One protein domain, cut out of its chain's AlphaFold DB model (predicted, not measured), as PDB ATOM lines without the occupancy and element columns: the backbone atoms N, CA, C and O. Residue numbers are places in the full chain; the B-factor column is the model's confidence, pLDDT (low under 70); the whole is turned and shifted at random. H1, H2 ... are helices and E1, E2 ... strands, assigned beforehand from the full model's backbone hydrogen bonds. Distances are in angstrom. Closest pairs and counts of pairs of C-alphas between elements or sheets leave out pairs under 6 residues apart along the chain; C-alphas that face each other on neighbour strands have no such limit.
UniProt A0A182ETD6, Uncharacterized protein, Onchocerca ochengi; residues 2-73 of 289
ATOM      1  N   THR A   2      98.380 132.939 131.779       67.88
ATOM      2  CA  THR A   2      97.555 132.895 133.010       67.88
ATOM      3  C   THR A   2      97.995 133.970 134.008       67.88
ATOM      4  O   THR A   2      99.150 134.395 133.971       67.88
ATOM      5  N   ILE A   3      97.105 134.386 134.919       69.38
ATOM      6  CA  ILE A   3      97.392 135.418 135.939       69.38
ATOM      7  C   ILE A   3      98.662 135.092 136.756       69.38
ATOM      8  O   ILE A   3      99.553 135.939 136.796       69.38
ATOM      9  N   PRO A   4      98.858 133.864 137.284       71.00
ATOM     10  CA  PRO A   4     100.072 133.544 138.042       71.00
ATOM     11  C   PRO A   4     101.365 133.621 137.219       71.00
ATOM     12  O   PRO A   4     102.430 133.933 137.746       71.00
ATOM     13  N   ARG A   5     101.298 133.359 135.905       73.69
ATOM     14  CA  ARG A   5     102.463 133.511 135.020       73.69
ATOM     15  C   ARG A   5     102.813 134.986 134.808       73.69
ATOM     16  O   ARG A   5     103.995 135.294 134.722       73.69
ATOM     17  N   LEU A   6     101.824 135.882 134.742       71.50
ATOM     18  CA  LEU A   6     102.065 137.331 134.672       71.50
ATOM     19  C   LEU A   6     102.693 137.852 135.966       71.50
ATOM     20  O   LEU A   6     103.664 138.598 135.919       71.50
ATOM     21  N   GLU A   7     102.187 137.413 137.116       78.56
ATOM     22  CA  GLU A   7     102.738 137.786 138.423       78.56
ATOM     23  C   GLU A   7     104.186 137.293 138.589       78.56
ATOM     24  O   GLU A   7     105.041 138.040 139.060       78.56
ATOM     25  N   LEU A   8     104.502 136.078 138.119       81.12
ATOM     26  CA  LEU A   8     105.873 135.556 138.100       81.12
ATOM     27  C   LEU A   8     106.808 136.414 137.238       81.12
ATOM     28  O   LEU A   8     107.937 136.688 137.638       81.12
ATOM     29  N   LEU A   9     106.341 136.847 136.064       80.12
ATOM     30  CA  LEU A   9     107.110 137.735 135.191       80.12
ATOM     31  C   LEU A   9     107.325 139.112 135.827       80.12
ATOM     32  O   LEU A   9     108.428 139.643 135.742       80.12
ATOM     33  N   ALA A  10     106.314 139.664 136.501       77.50
ATOM     34  CA  ALA A  10     106.440 140.933 137.212       77.50
ATOM     35  C   ALA A  10     107.513 140.864 138.313       77.50
ATOM     36  O   ALA A  10     108.350 141.762 138.412       77.50
ATOM     37  N   ILE A  11     107.553 139.772 139.088       81.19
ATOM     38  CA  ILE A  11     108.609 139.565 140.091       81.19
ATOM     39  C   ILE A  11     109.980 139.424 139.426       81.19
ATOM     40  O   ILE A  11     110.938 140.038 139.889       81.19
ATOM     41  N   LEU A  12     110.086 138.664 138.332       82.00
ATOM     42  CA  LEU A  12     111.346 138.500 137.603       82.00
ATOM     43  C   LEU A  12     111.905 139.843 137.108       82.00
ATOM     44  O   LEU A  12     113.099 140.105 137.247       82.00
ATOM     45  N   ILE A  13     111.043 140.704 136.562       79.94
ATOM     46  CA  ILE A  13     111.418 142.064 136.155       79.94
ATOM     47  C   ILE A  13     111.898 142.855 137.374       79.94
ATOM     48  O   ILE A  13     112.994 143.406 137.340       79.94
ATOM     49  N   GLY A  14     111.139 142.842 138.475       78.69
ATOM     50  CA  GLY A  14     111.521 143.524 139.714       78.69
ATOM     51  C   GLY A  14     112.888 143.082 140.251       78.69
ATOM     52  O   GLY A  14     113.684 143.918 140.670       78.69
ATOM     53  N   VAL A  15     113.197 141.784 140.177       84.31
ATOM     54  CA  VAL A  15     114.501 141.221 140.555       84.31
ATOM     55  C   VAL A  15     115.623 141.753 139.664       84.31
ATOM     56  O   VAL A  15     116.643 142.220 140.177       84.31
ATOM     57  N   ARG A  16     115.444 141.722 138.338       84.12
ATOM     58  CA  ARG A  16     116.442 142.226 137.382       84.12
ATOM     59  C   ARG A  16     116.704 143.718 137.575       84.12
ATOM     60  O   ARG A  16     117.863 144.120 137.643       84.12
ATOM     61  N   THR A  17     115.648 144.515 137.730       74.19
ATOM     62  CA  THR A  17     115.754 145.957 137.983       74.19
ATOM     63  C   THR A  17     116.457 146.235 139.306       74.19
ATOM     64  O   THR A  17     117.372 147.051 139.352       74.19
ATOM     65  N   ALA A  18     116.101 145.523 140.379       73.62
ATOM     66  CA  ALA A  18     116.762 145.686 141.668       73.62
ATOM     67  C   ALA A  18     118.257 145.336 141.592       73.62
ATOM     68  O   ALA A  18     119.072 146.105 142.092       73.62
ATOM     69  N   ARG A  19     118.643 144.244 140.916       80.06
ATOM     70  CA  ARG A  19     120.062 143.903 140.690       80.06
ATOM     71  C   ARG A  19     120.804 144.995 139.927       80.06
ATOM     72  O   ARG A  19     121.916 145.341 140.309       80.06
ATOM     73  N   PHE A  20     120.192 145.533 138.872       76.50
ATOM     74  CA  PHE A  20     120.774 146.635 138.111       76.50
ATOM     75  C   PHE A  20     121.025 147.848 139.013       76.50
ATOM     76  O   PHE A  20     122.155 148.315 139.094       76.50
ATOM     77  N   VAL A  21     120.014 148.289 139.765       70.75
ATOM     78  CA  VAL A  21     120.125 149.441 140.671       70.75
ATOM     79  C   VAL A  21     121.172 149.207 141.764       70.75
ATOM     80  O   VAL A  21     121.992 150.082 142.013       70.75
ATOM     81  N   ILE A  22     121.196 148.027 142.393       72.31
ATOM     82  CA  ILE A  22     122.204 147.677 143.412       72.31
ATOM     83  C   ILE A  22     123.613 147.783 142.834       72.31
ATOM     84  O   ILE A  22     124.488 148.348 143.485       72.31
ATOM     85  N   LYS A  23     123.814 147.267 141.618       72.06
ATOM     86  CA  LYS A  23     125.104 147.310 140.933       72.06
ATOM     87  C   LYS A  23     125.518 148.744 140.605       72.06
ATOM     88  O   LYS A  23     126.637 149.127 140.918       72.06
ATOM     89  N   GLN A  24     124.623 149.540 140.019       67.06
ATOM     90  CA  GLN A  24     124.933 150.930 139.656       67.06
ATOM     91  C   GLN A  24     125.205 151.810 140.880       67.06
ATOM     92  O   GLN A  24     126.021 152.722 140.817       67.06
ATOM     93  N   LEU A  25     124.551 151.522 142.007       65.00
ATOM     94  CA  LEU A  25     124.731 152.265 143.253       65.00
ATOM     95  C   LEU A  25     125.830 151.689 144.165       65.00
ATOM     96  O   LEU A  25     126.031 152.212 145.258       65.00
ATOM     97  N   GLY A  26     126.514 150.608 143.765       69.69
ATOM     98  CA  GLY A  26     127.565 149.969 144.567       69.69
ATOM     99  C   GLY A  26     127.079 149.382 145.903       69.69
ATOM    100  O   GLY A  26     127.828 149.342 146.875       69.69
ATOM    101  N   LEU A  27     125.819 148.942 145.987       72.62
ATOM    102  CA  LEU A  27     125.161 148.497 147.229       72.62
ATOM    103  C   LEU A  27     125.253 146.978 147.474       72.62
ATOM    104  O   LEU A  27     124.373 146.404 148.123       72.62
ATOM    105  N   GLU A  28     126.289 146.319 146.958       72.75
ATOM    106  CA  GLU A  28     126.374 144.854 146.806       72.75
ATOM    107  C   GLU A  28     126.242 144.053 148.118       72.75
ATOM    108  O   GLU A  28     125.816 142.902 148.092       72.75
ATOM    109  N   ALA A  29     126.505 144.666 149.278       67.75
ATOM    110  CA  ALA A  29     126.368 144.035 150.598       67.75
ATOM    111  C   ALA A  29     124.975 144.196 151.254       67.75
ATOM    112  O   ALA A  29     124.776 143.801 152.406       67.75
ATOM    113  N   THR A  30     123.997 144.801 150.572       74.19
ATOM    114  CA  THR A  30     122.699 145.127 151.187       74.19
ATOM    115  C   THR A  30     121.694 143.989 151.036       74.19
ATOM    116  O   THR A  30     121.349 143.591 149.925       74.19
ATOM    117  N   ALA A  31     121.125 143.521 152.151       78.81
ATOM    118  CA  ALA A  31     120.018 142.569 152.121       78.81
ATOM    119  C   ALA A  31     118.767 143.197 151.473       78.81
ATOM    120  O   ALA A  31     118.194 144.163 151.988       78.81
ATOM    121  N   VAL A  32     118.309 142.622 150.359       80.31
ATOM    122  CA  VAL A  32     117.114 143.080 149.638       80.31
ATOM    123  C   VAL A  32     115.936 142.163 149.925       80.31
ATOM    124  O   VAL A  32     116.043 140.942 149.860       80.31
ATOM    125  N   THR A  33     114.793 142.765 150.256       82.19
ATOM    126  CA  THR A  33     113.520 142.057 150.440       82.19
ATOM    127  C   THR A  33     112.501 142.551 149.423       82.19
ATOM    128  O   THR A  33     112.197 143.746 149.394       82.19
ATOM    129  N   LEU A  34     111.948 141.635 148.631       80.12
ATOM    130  CA  LEU A  34     110.840 141.877 147.713       80.12
ATOM    131  C   LEU A  34     109.544 141.297 148.290       80.12
ATOM    132  O   LEU A  34     109.504 140.167 148.781       80.12
ATOM    133  N   TRP A  35     108.475 142.086 148.220       79.50
ATOM    134  CA  TRP A  35     107.155 141.720 148.725       79.50
ATOM    135  C   TRP A  35     106.201 141.481 147.557       79.50
ATOM    136  O   TRP A  35     106.187 142.262 146.608       79.50
ATOM    137  N   SER A  36     105.402 140.417 147.625       80.62
ATOM    138  CA  SER A  36     104.364 140.121 146.632       80.62
ATOM    139  C   SER A  36     103.106 139.588 147.304       80.62
ATOM    140  O   SER A  36     103.181 138.862 148.294       80.62
ATOM    141  N   ASP A  37     101.949 139.933 146.755       80.00
ATOM    142  CA  ASP A  37     100.643 139.415 147.159       80.00
ATOM    143  C   ASP A  37     100.213 138.162 146.388       80.00
ATOM    144  O   ASP A  37      99.189 137.547 146.695       80.00
ATOM    145  N   SER A  38     101.040 137.693 145.452       82.00
ATOM    146  CA  SER A  38     100.810 136.420 144.780       82.00
ATOM    147  C   SER A  38     101.311 135.246 145.620       82.00
ATOM    148  O   SER A  38     102.470 134.831 145.534       82.00
ATOM    149  N   LYS A  39     100.409 134.633 146.401       86.12
ATOM    150  CA  LYS A  39     100.702 133.381 147.132       86.12
ATOM    151  C   LYS A  39     101.203 132.274 146.205       86.12
ATOM    152  O   LYS A  39     102.063 131.492 146.597       86.12
ATOM    153  N   CYS A  40     100.673 132.212 144.982       86.69
ATOM    154  CA  CYS A  40     101.051 131.201 143.999       86.69
ATOM    155  C   CYS A  40     102.525 131.335 143.603       86.69
ATOM    156  O   CYS A  40     103.269 130.354 143.636       86.69
ATOM    157  N   VAL A  41     102.966 132.557 143.301       86.50
ATOM    158  CA  VAL A  41     104.352 132.811 142.904       86.50
ATOM    159  C   VAL A  41     105.308 132.666 144.085       86.50
ATOM    160  O   VAL A  41     106.350 132.033 143.932       86.50
ATOM    161  N   ILE A  42     104.943 133.159 145.276       89.88
ATOM    162  CA  ILE A  42     105.732 132.939 146.501       89.88
ATOM    163  C   ILE A  42     105.918 131.438 146.761       89.88
ATOM    164  O   ILE A  42     107.037 130.993 147.016       89.88
ATOM    165  N   HIS A  43     104.853 130.644 146.609       90.44
ATOM    166  CA  HIS A  43     104.924 129.189 146.738       90.44
ATOM    167  C   HIS A  43     105.882 128.572 145.714       90.44
ATOM    168  O   HIS A  43     106.687 127.720 146.074       90.44
ATOM    169  N   TRP A  44     105.848 128.993 144.445       92.19
ATOM    170  CA  TRP A  44     106.804 128.507 143.442       92.19
ATOM    171  C   TRP A  44     108.253 128.850 143.793       92.19
ATOM    172  O   TRP A  44     109.119 127.990 143.658       92.19
ATOM    173  N   ILE A  45     108.510 130.059 144.295       90.75
ATOM    174  CA  ILE A  45     109.852 130.504 144.693       90.75
ATOM    175  C   ILE A  45     110.376 129.705 145.890       90.75
ATOM    176  O   ILE A  45     111.544 129.329 145.895       90.75
ATOM    177  N   GLN A  46     109.533 129.380 146.869       88.25
ATOM    178  CA  GLN A  46     109.931 128.628 148.071       88.25
ATOM    179  C   GLN A  46     110.032 127.115 147.845       88.25
ATOM    180  O   GLN A  46     110.639 126.389 148.627       88.25
ATOM    181  N   ASN A  47     109.419 126.613 146.781       85.81
ATOM    182  CA  ASN A  47     109.294 125.186 146.554       85.81
ATOM    183  C   ASN A  47     110.458 124.628 145.726       85.81
ATOM    184  O   ASN A  47     110.494 124.774 144.501       85.81
ATOM    185  N   HIS A  48     111.403 123.974 146.398       77.81
ATOM    186  CA  HIS A  48     112.583 123.368 145.773       77.81
ATOM    187  C   HIS A  48     112.362 121.927 145.286       77.81
ATOM    188  O   HIS A  48     113.188 121.415 144.538       77.81
ATOM    189  N   SER A  49     111.264 121.276 145.683       70.19
ATOM    190  CA  SER A  49     111.069 119.831 145.501       70.19
ATOM    191  C   SER A  49     110.069 119.442 144.410       70.19
ATOM    192  O   SER A  49     110.060 118.288 143.990       70.19
ATOM    193  N   LYS A  50     109.214 120.356 143.925       62.84
ATOM    194  CA  LYS A  50     108.207 120.004 142.904       62.84
ATOM    195  C   LYS A  50     108.721 120.209 141.480       62.84
ATOM    196  O   LYS A  50     109.322 121.233 141.163       62.84
ATOM    197  N   LEU A  51     108.371 119.263 140.605       77.88
ATOM    198  CA  LEU A  51     108.495 119.371 139.150       77.88
ATOM    199  C   LEU A  51     107.610 120.524 138.646       77.88
ATOM    200  O   LEU A  51     106.430 120.351 138.349       77.88
ATOM    201  N   LEU A  52     108.166 121.735 138.610       83.31
ATOM    202  CA  LEU A  52     107.510 122.890 138.005       83.31
ATOM    203  C   LEU A  52     107.606 122.787 136.474       83.31
ATOM    204  O   LEU A  52     108.643 122.363 135.957       83.31
ATOM    205  N   PRO A  53     106.575 123.226 135.724       86.38
ATOM    206  CA  PRO A  53     106.672 123.363 134.276       86.38
ATOM    207  C   PRO A  53     107.916 124.164 133.883       86.38
ATOM    208  O   PRO A  53     108.219 125.173 134.522       86.38
ATOM    209  N   ARG A  54     108.600 123.761 132.803       85.19
ATOM    210  CA  ARG A  54     109.897 124.329 132.376       85.19
ATOM    211  C   ARG A  54     109.912 125.863 132.339       85.19
ATOM    212  O   ARG A  54     110.848 126.484 132.824       85.19
ATOM    213  N   PHE A  55     108.829 126.481 131.854       85.69
ATOM    214  CA  PHE A  55     108.665 127.941 131.838       85.69
ATOM    215  C   PHE A  55     108.790 128.588 133.227       85.69
ATOM    216  O   PHE A  55     109.431 129.631 133.361       85.69
ATOM    217  N   ILE A  56     108.146 127.988 134.234       87.38
ATOM    218  CA  ILE A  56     108.119 128.477 135.617       87.38
ATOM    219  C   ILE A  56     109.458 128.167 136.279       87.38
ATOM    220  O   ILE A  56     110.044 129.056 136.886       87.38
ATOM    221  N   LYS A  57     109.959 126.936 136.105       87.81
ATOM    222  CA  LYS A  57     111.222 126.470 136.684       87.81
ATOM    223  C   LYS A  57     112.385 127.405 136.340       87.81
ATOM    224  O   LYS A  57     112.976 127.967 137.252       87.81
ATOM    225  N   ASN A  58     112.621 127.659 135.050       89.62
ATOM    226  CA  ASN A  58     113.746 128.486 134.600       89.62
ATOM    227  C   ASN A  58     113.709 129.907 135.198       89.62
ATOM    228  O   ASN A  58     114.737 130.480 135.536       89.62
ATOM    229  N   ARG A  59     112.510 130.486 135.345       91.75
ATOM    230  CA  ARG A  59     112.334 131.844 135.891       91.75
ATOM    231  C   ARG A  59     112.488 131.875 137.403       91.75
ATOM    232  O   ARG A  59     113.047 132.821 137.938       91.75
ATOM    233  N   VAL A  60     111.994 130.849 138.090       92.00
ATOM    234  CA  VAL A  60     112.181 130.694 139.534       92.00
ATOM    235  C   VAL A  60     113.659 130.496 139.872       92.00
ATOM    236  O   VAL A  60     114.125 131.060 140.856       92.00
ATOM    237  N   GLU A  61     114.402 129.741 139.063       90.88
ATOM    238  CA  GLU A  61     115.852 129.574 139.223       90.88
ATOM    239  C   GLU A  61     116.587 130.914 139.090       90.88
ATOM    240  O   GLU A  61     117.360 131.266 139.976       90.88
ATOM    241  N   GLU A  62     116.260 131.721 138.077       90.94
ATOM    242  CA  GLU A  62     116.828 133.071 137.932       90.94
ATOM    243  C   GLU A  62     116.457 134.005 139.099       90.94
ATOM    244  O   GLU A  62     117.282 134.771 139.589       90.94
ATOM    245  N   ILE A  63     115.214 133.936 139.585       92.19
ATOM    246  CA  ILE A  63     114.766 134.715 140.750       92.19
ATOM    247  C   ILE A  63     115.564 134.335 142.007       92.19
ATOM    248  O   ILE A  63     115.898 135.207 142.809       92.19
ATOM    249  N   ARG A  64     115.869 133.045 142.186       91.56
ATOM    250  CA  ARG A  64     116.641 132.538 143.331       91.56
ATOM    251  C   ARG A  64     118.110 132.945 143.267       91.56
ATOM    252  O   ARG A  64     118.660 133.284 144.307       91.56
ATOM    253  N   ASP A  65     118.703 132.995 142.075       91.75
ATOM    254  CA  ASP A  65     120.088 133.450 141.859       91.75
ATOM    255  C   ASP A  65     120.335 134.894 142.345       91.75
ATOM    256  O   ASP A  65     121.455 135.303 142.653       91.75
ATOM    257  N   ALA A  66     119.271 135.691 142.488       86.75
ATOM    258  CA  ALA A  66     119.372 137.025 143.059       86.75
ATOM    259  C   ALA A  66     119.659 137.067 144.565       86.75
ATOM    260  O   ALA A  66     120.032 138.131 145.053       86.75
ATOM    261  N   ASN A  67     119.499 135.959 145.297       87.38
ATOM    262  CA  ASN A  67     119.673 135.890 146.754       87.38
ATOM    263  C   ASN A  67     118.873 136.958 147.529       87.38
ATOM    264  O   ASN A  67     119.277 137.426 148.593       87.38
ATOM    265  N   PHE A  68     117.712 137.352 147.001       90.12
ATOM    266  CA  PHE A  68     116.795 138.268 147.678       90.12
ATOM    267  C   PHE A  68     115.832 137.508 148.590       90.12
ATOM    268  O   PHE A  68     115.467 136.359 148.342       90.12
ATOM    269  N   LEU A  69     115.366 138.175 149.643       86.25
ATOM    270  CA  LEU A  69     114.307 137.659 150.503       86.25
ATOM    271  C   LEU A  69     112.946 137.927 149.857       86.25
ATOM    272  O   LEU A  69     112.610 139.071 149.564       86.25
ATOM    273  N   PHE A  70     112.129 136.889 149.695       88.69
ATOM    274  CA  PHE A  70     110.765 137.016 149.180       88.69
ATOM    275  C   PHE A  70     109.760 136.831 150.311       88.69
ATOM    276  O   PHE A  70     109.801 135.829 151.029       88.69
ATOM    277  N   ARG A  71     108.850 137.794 150.483       82.38
ATOM    278  CA  ARG A  71     107.815 137.745 151.522       82.38
ATOM    279  C   ARG A  71     106.429 137.977 150.939       82.38
ATOM    280  O   ARG A  71     106.244 138.794 150.040       82.38
ATOM    281  N   TYR A  72     105.456 137.258 151.487       84.12
ATOM    282  CA  TYR A  72     104.055 137.488 151.169       84.12
ATOM    283  C   TYR A  72     103.544 138.742 151.884       84.12
ATOM    284  O   TYR A  72     103.819 138.938 153.070       84.12
ATOM    285  N   ILE A  73     102.771 139.555 151.172       75.56
ATOM    286  CA  ILE A  73     101.972 140.644 151.733       75.56
ATOM    287  C   ILE A  73     100.523 140.479 151.268       75.56
ATOM    288  O   ILE A  73     100.308 140.204 150.096       75.56
TER     289      ILE A  73
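What this domain is: This is residues 2 to 73 of the 289 residues of an uncharacterized protein of Onchocerca ochengi (UniProt A0A182ETD6). A small ribbon of two side-by-side strands, E1 and E2, sits with three helices that all touch one another; the long helix H1 runs along most of the model's length, with H3 beside part of it and H2 at a steep tilt to both. The 72 printed residues hold three named helices and two named strands, in the order H1 E1 H2 H3 E2; the sheet, order E1 E2, is parallel and the class is mostly helix. The whole is compact, with a radius of gyration of the C-alphas of 12.3 A, but elongated, spanning 36 by 23 by 19 A.

Where its parts are: Find C-alpha 33 at (113.520, 142.057, 150.440), where E1, residues 33 to 36, begins; it is 10.1 A long. E2, residues 69 to 72, covers 10.3 A and ends at C-alpha 72, (104.055, 137.488, 151.169). H2 is residues 39 to 46, 10.4 A, and H3 residues 54 to 65, 16.6 A. H1, residues 3 to 24, starts at (97.392, 135.418, 135.939) and runs 31.8 A.

How they stand to each other: Look first at E1 and E2, parallel at 28 degrees: N 34 and O 69 are 2.8 A apart, N 71 and O 34 3.0 A, both within hydrogen-bond range. E1, H2, H3 and E2 form a strand-helix-strand unit, two parallel neighbour strands with helices between them in the chain, and its crossover is right-handed. The closest C-alphas of H2 and E2, Lys 39 and Tyr 72, are 6.7 A apart. H2 touches H3 at a steep tilt of 65 degrees, closest at C-alphas 45 and 60, 5.7 A. H1 touches H3 with residues 5 to 15 alone, at a shallow tilt of 29 degrees, the same way; their closest C-alphas, Leu 12 and Ile 63, are 6.0 A apart. H1 touches H2 with residues 4 to 8 alone, at a steep tilt of 53 degrees, closest at C-alphas 8 and 41, 5.7 A. H1 and E2 are apart, as are E1 and H3. In H1 and H2 every O i to N i+4 pair is within hydrogen-bond range; in H3 7 of 8 are.

The domain as a whole: The C-alphas of Leu 25 and Leu 51 are the two farthest apart, 36.9 A. The printed part has no cut and no long link. Its mean pLDDT is 80.9; look for values under 70 at residues 2 to 3, 24 to 26, 29 and 50.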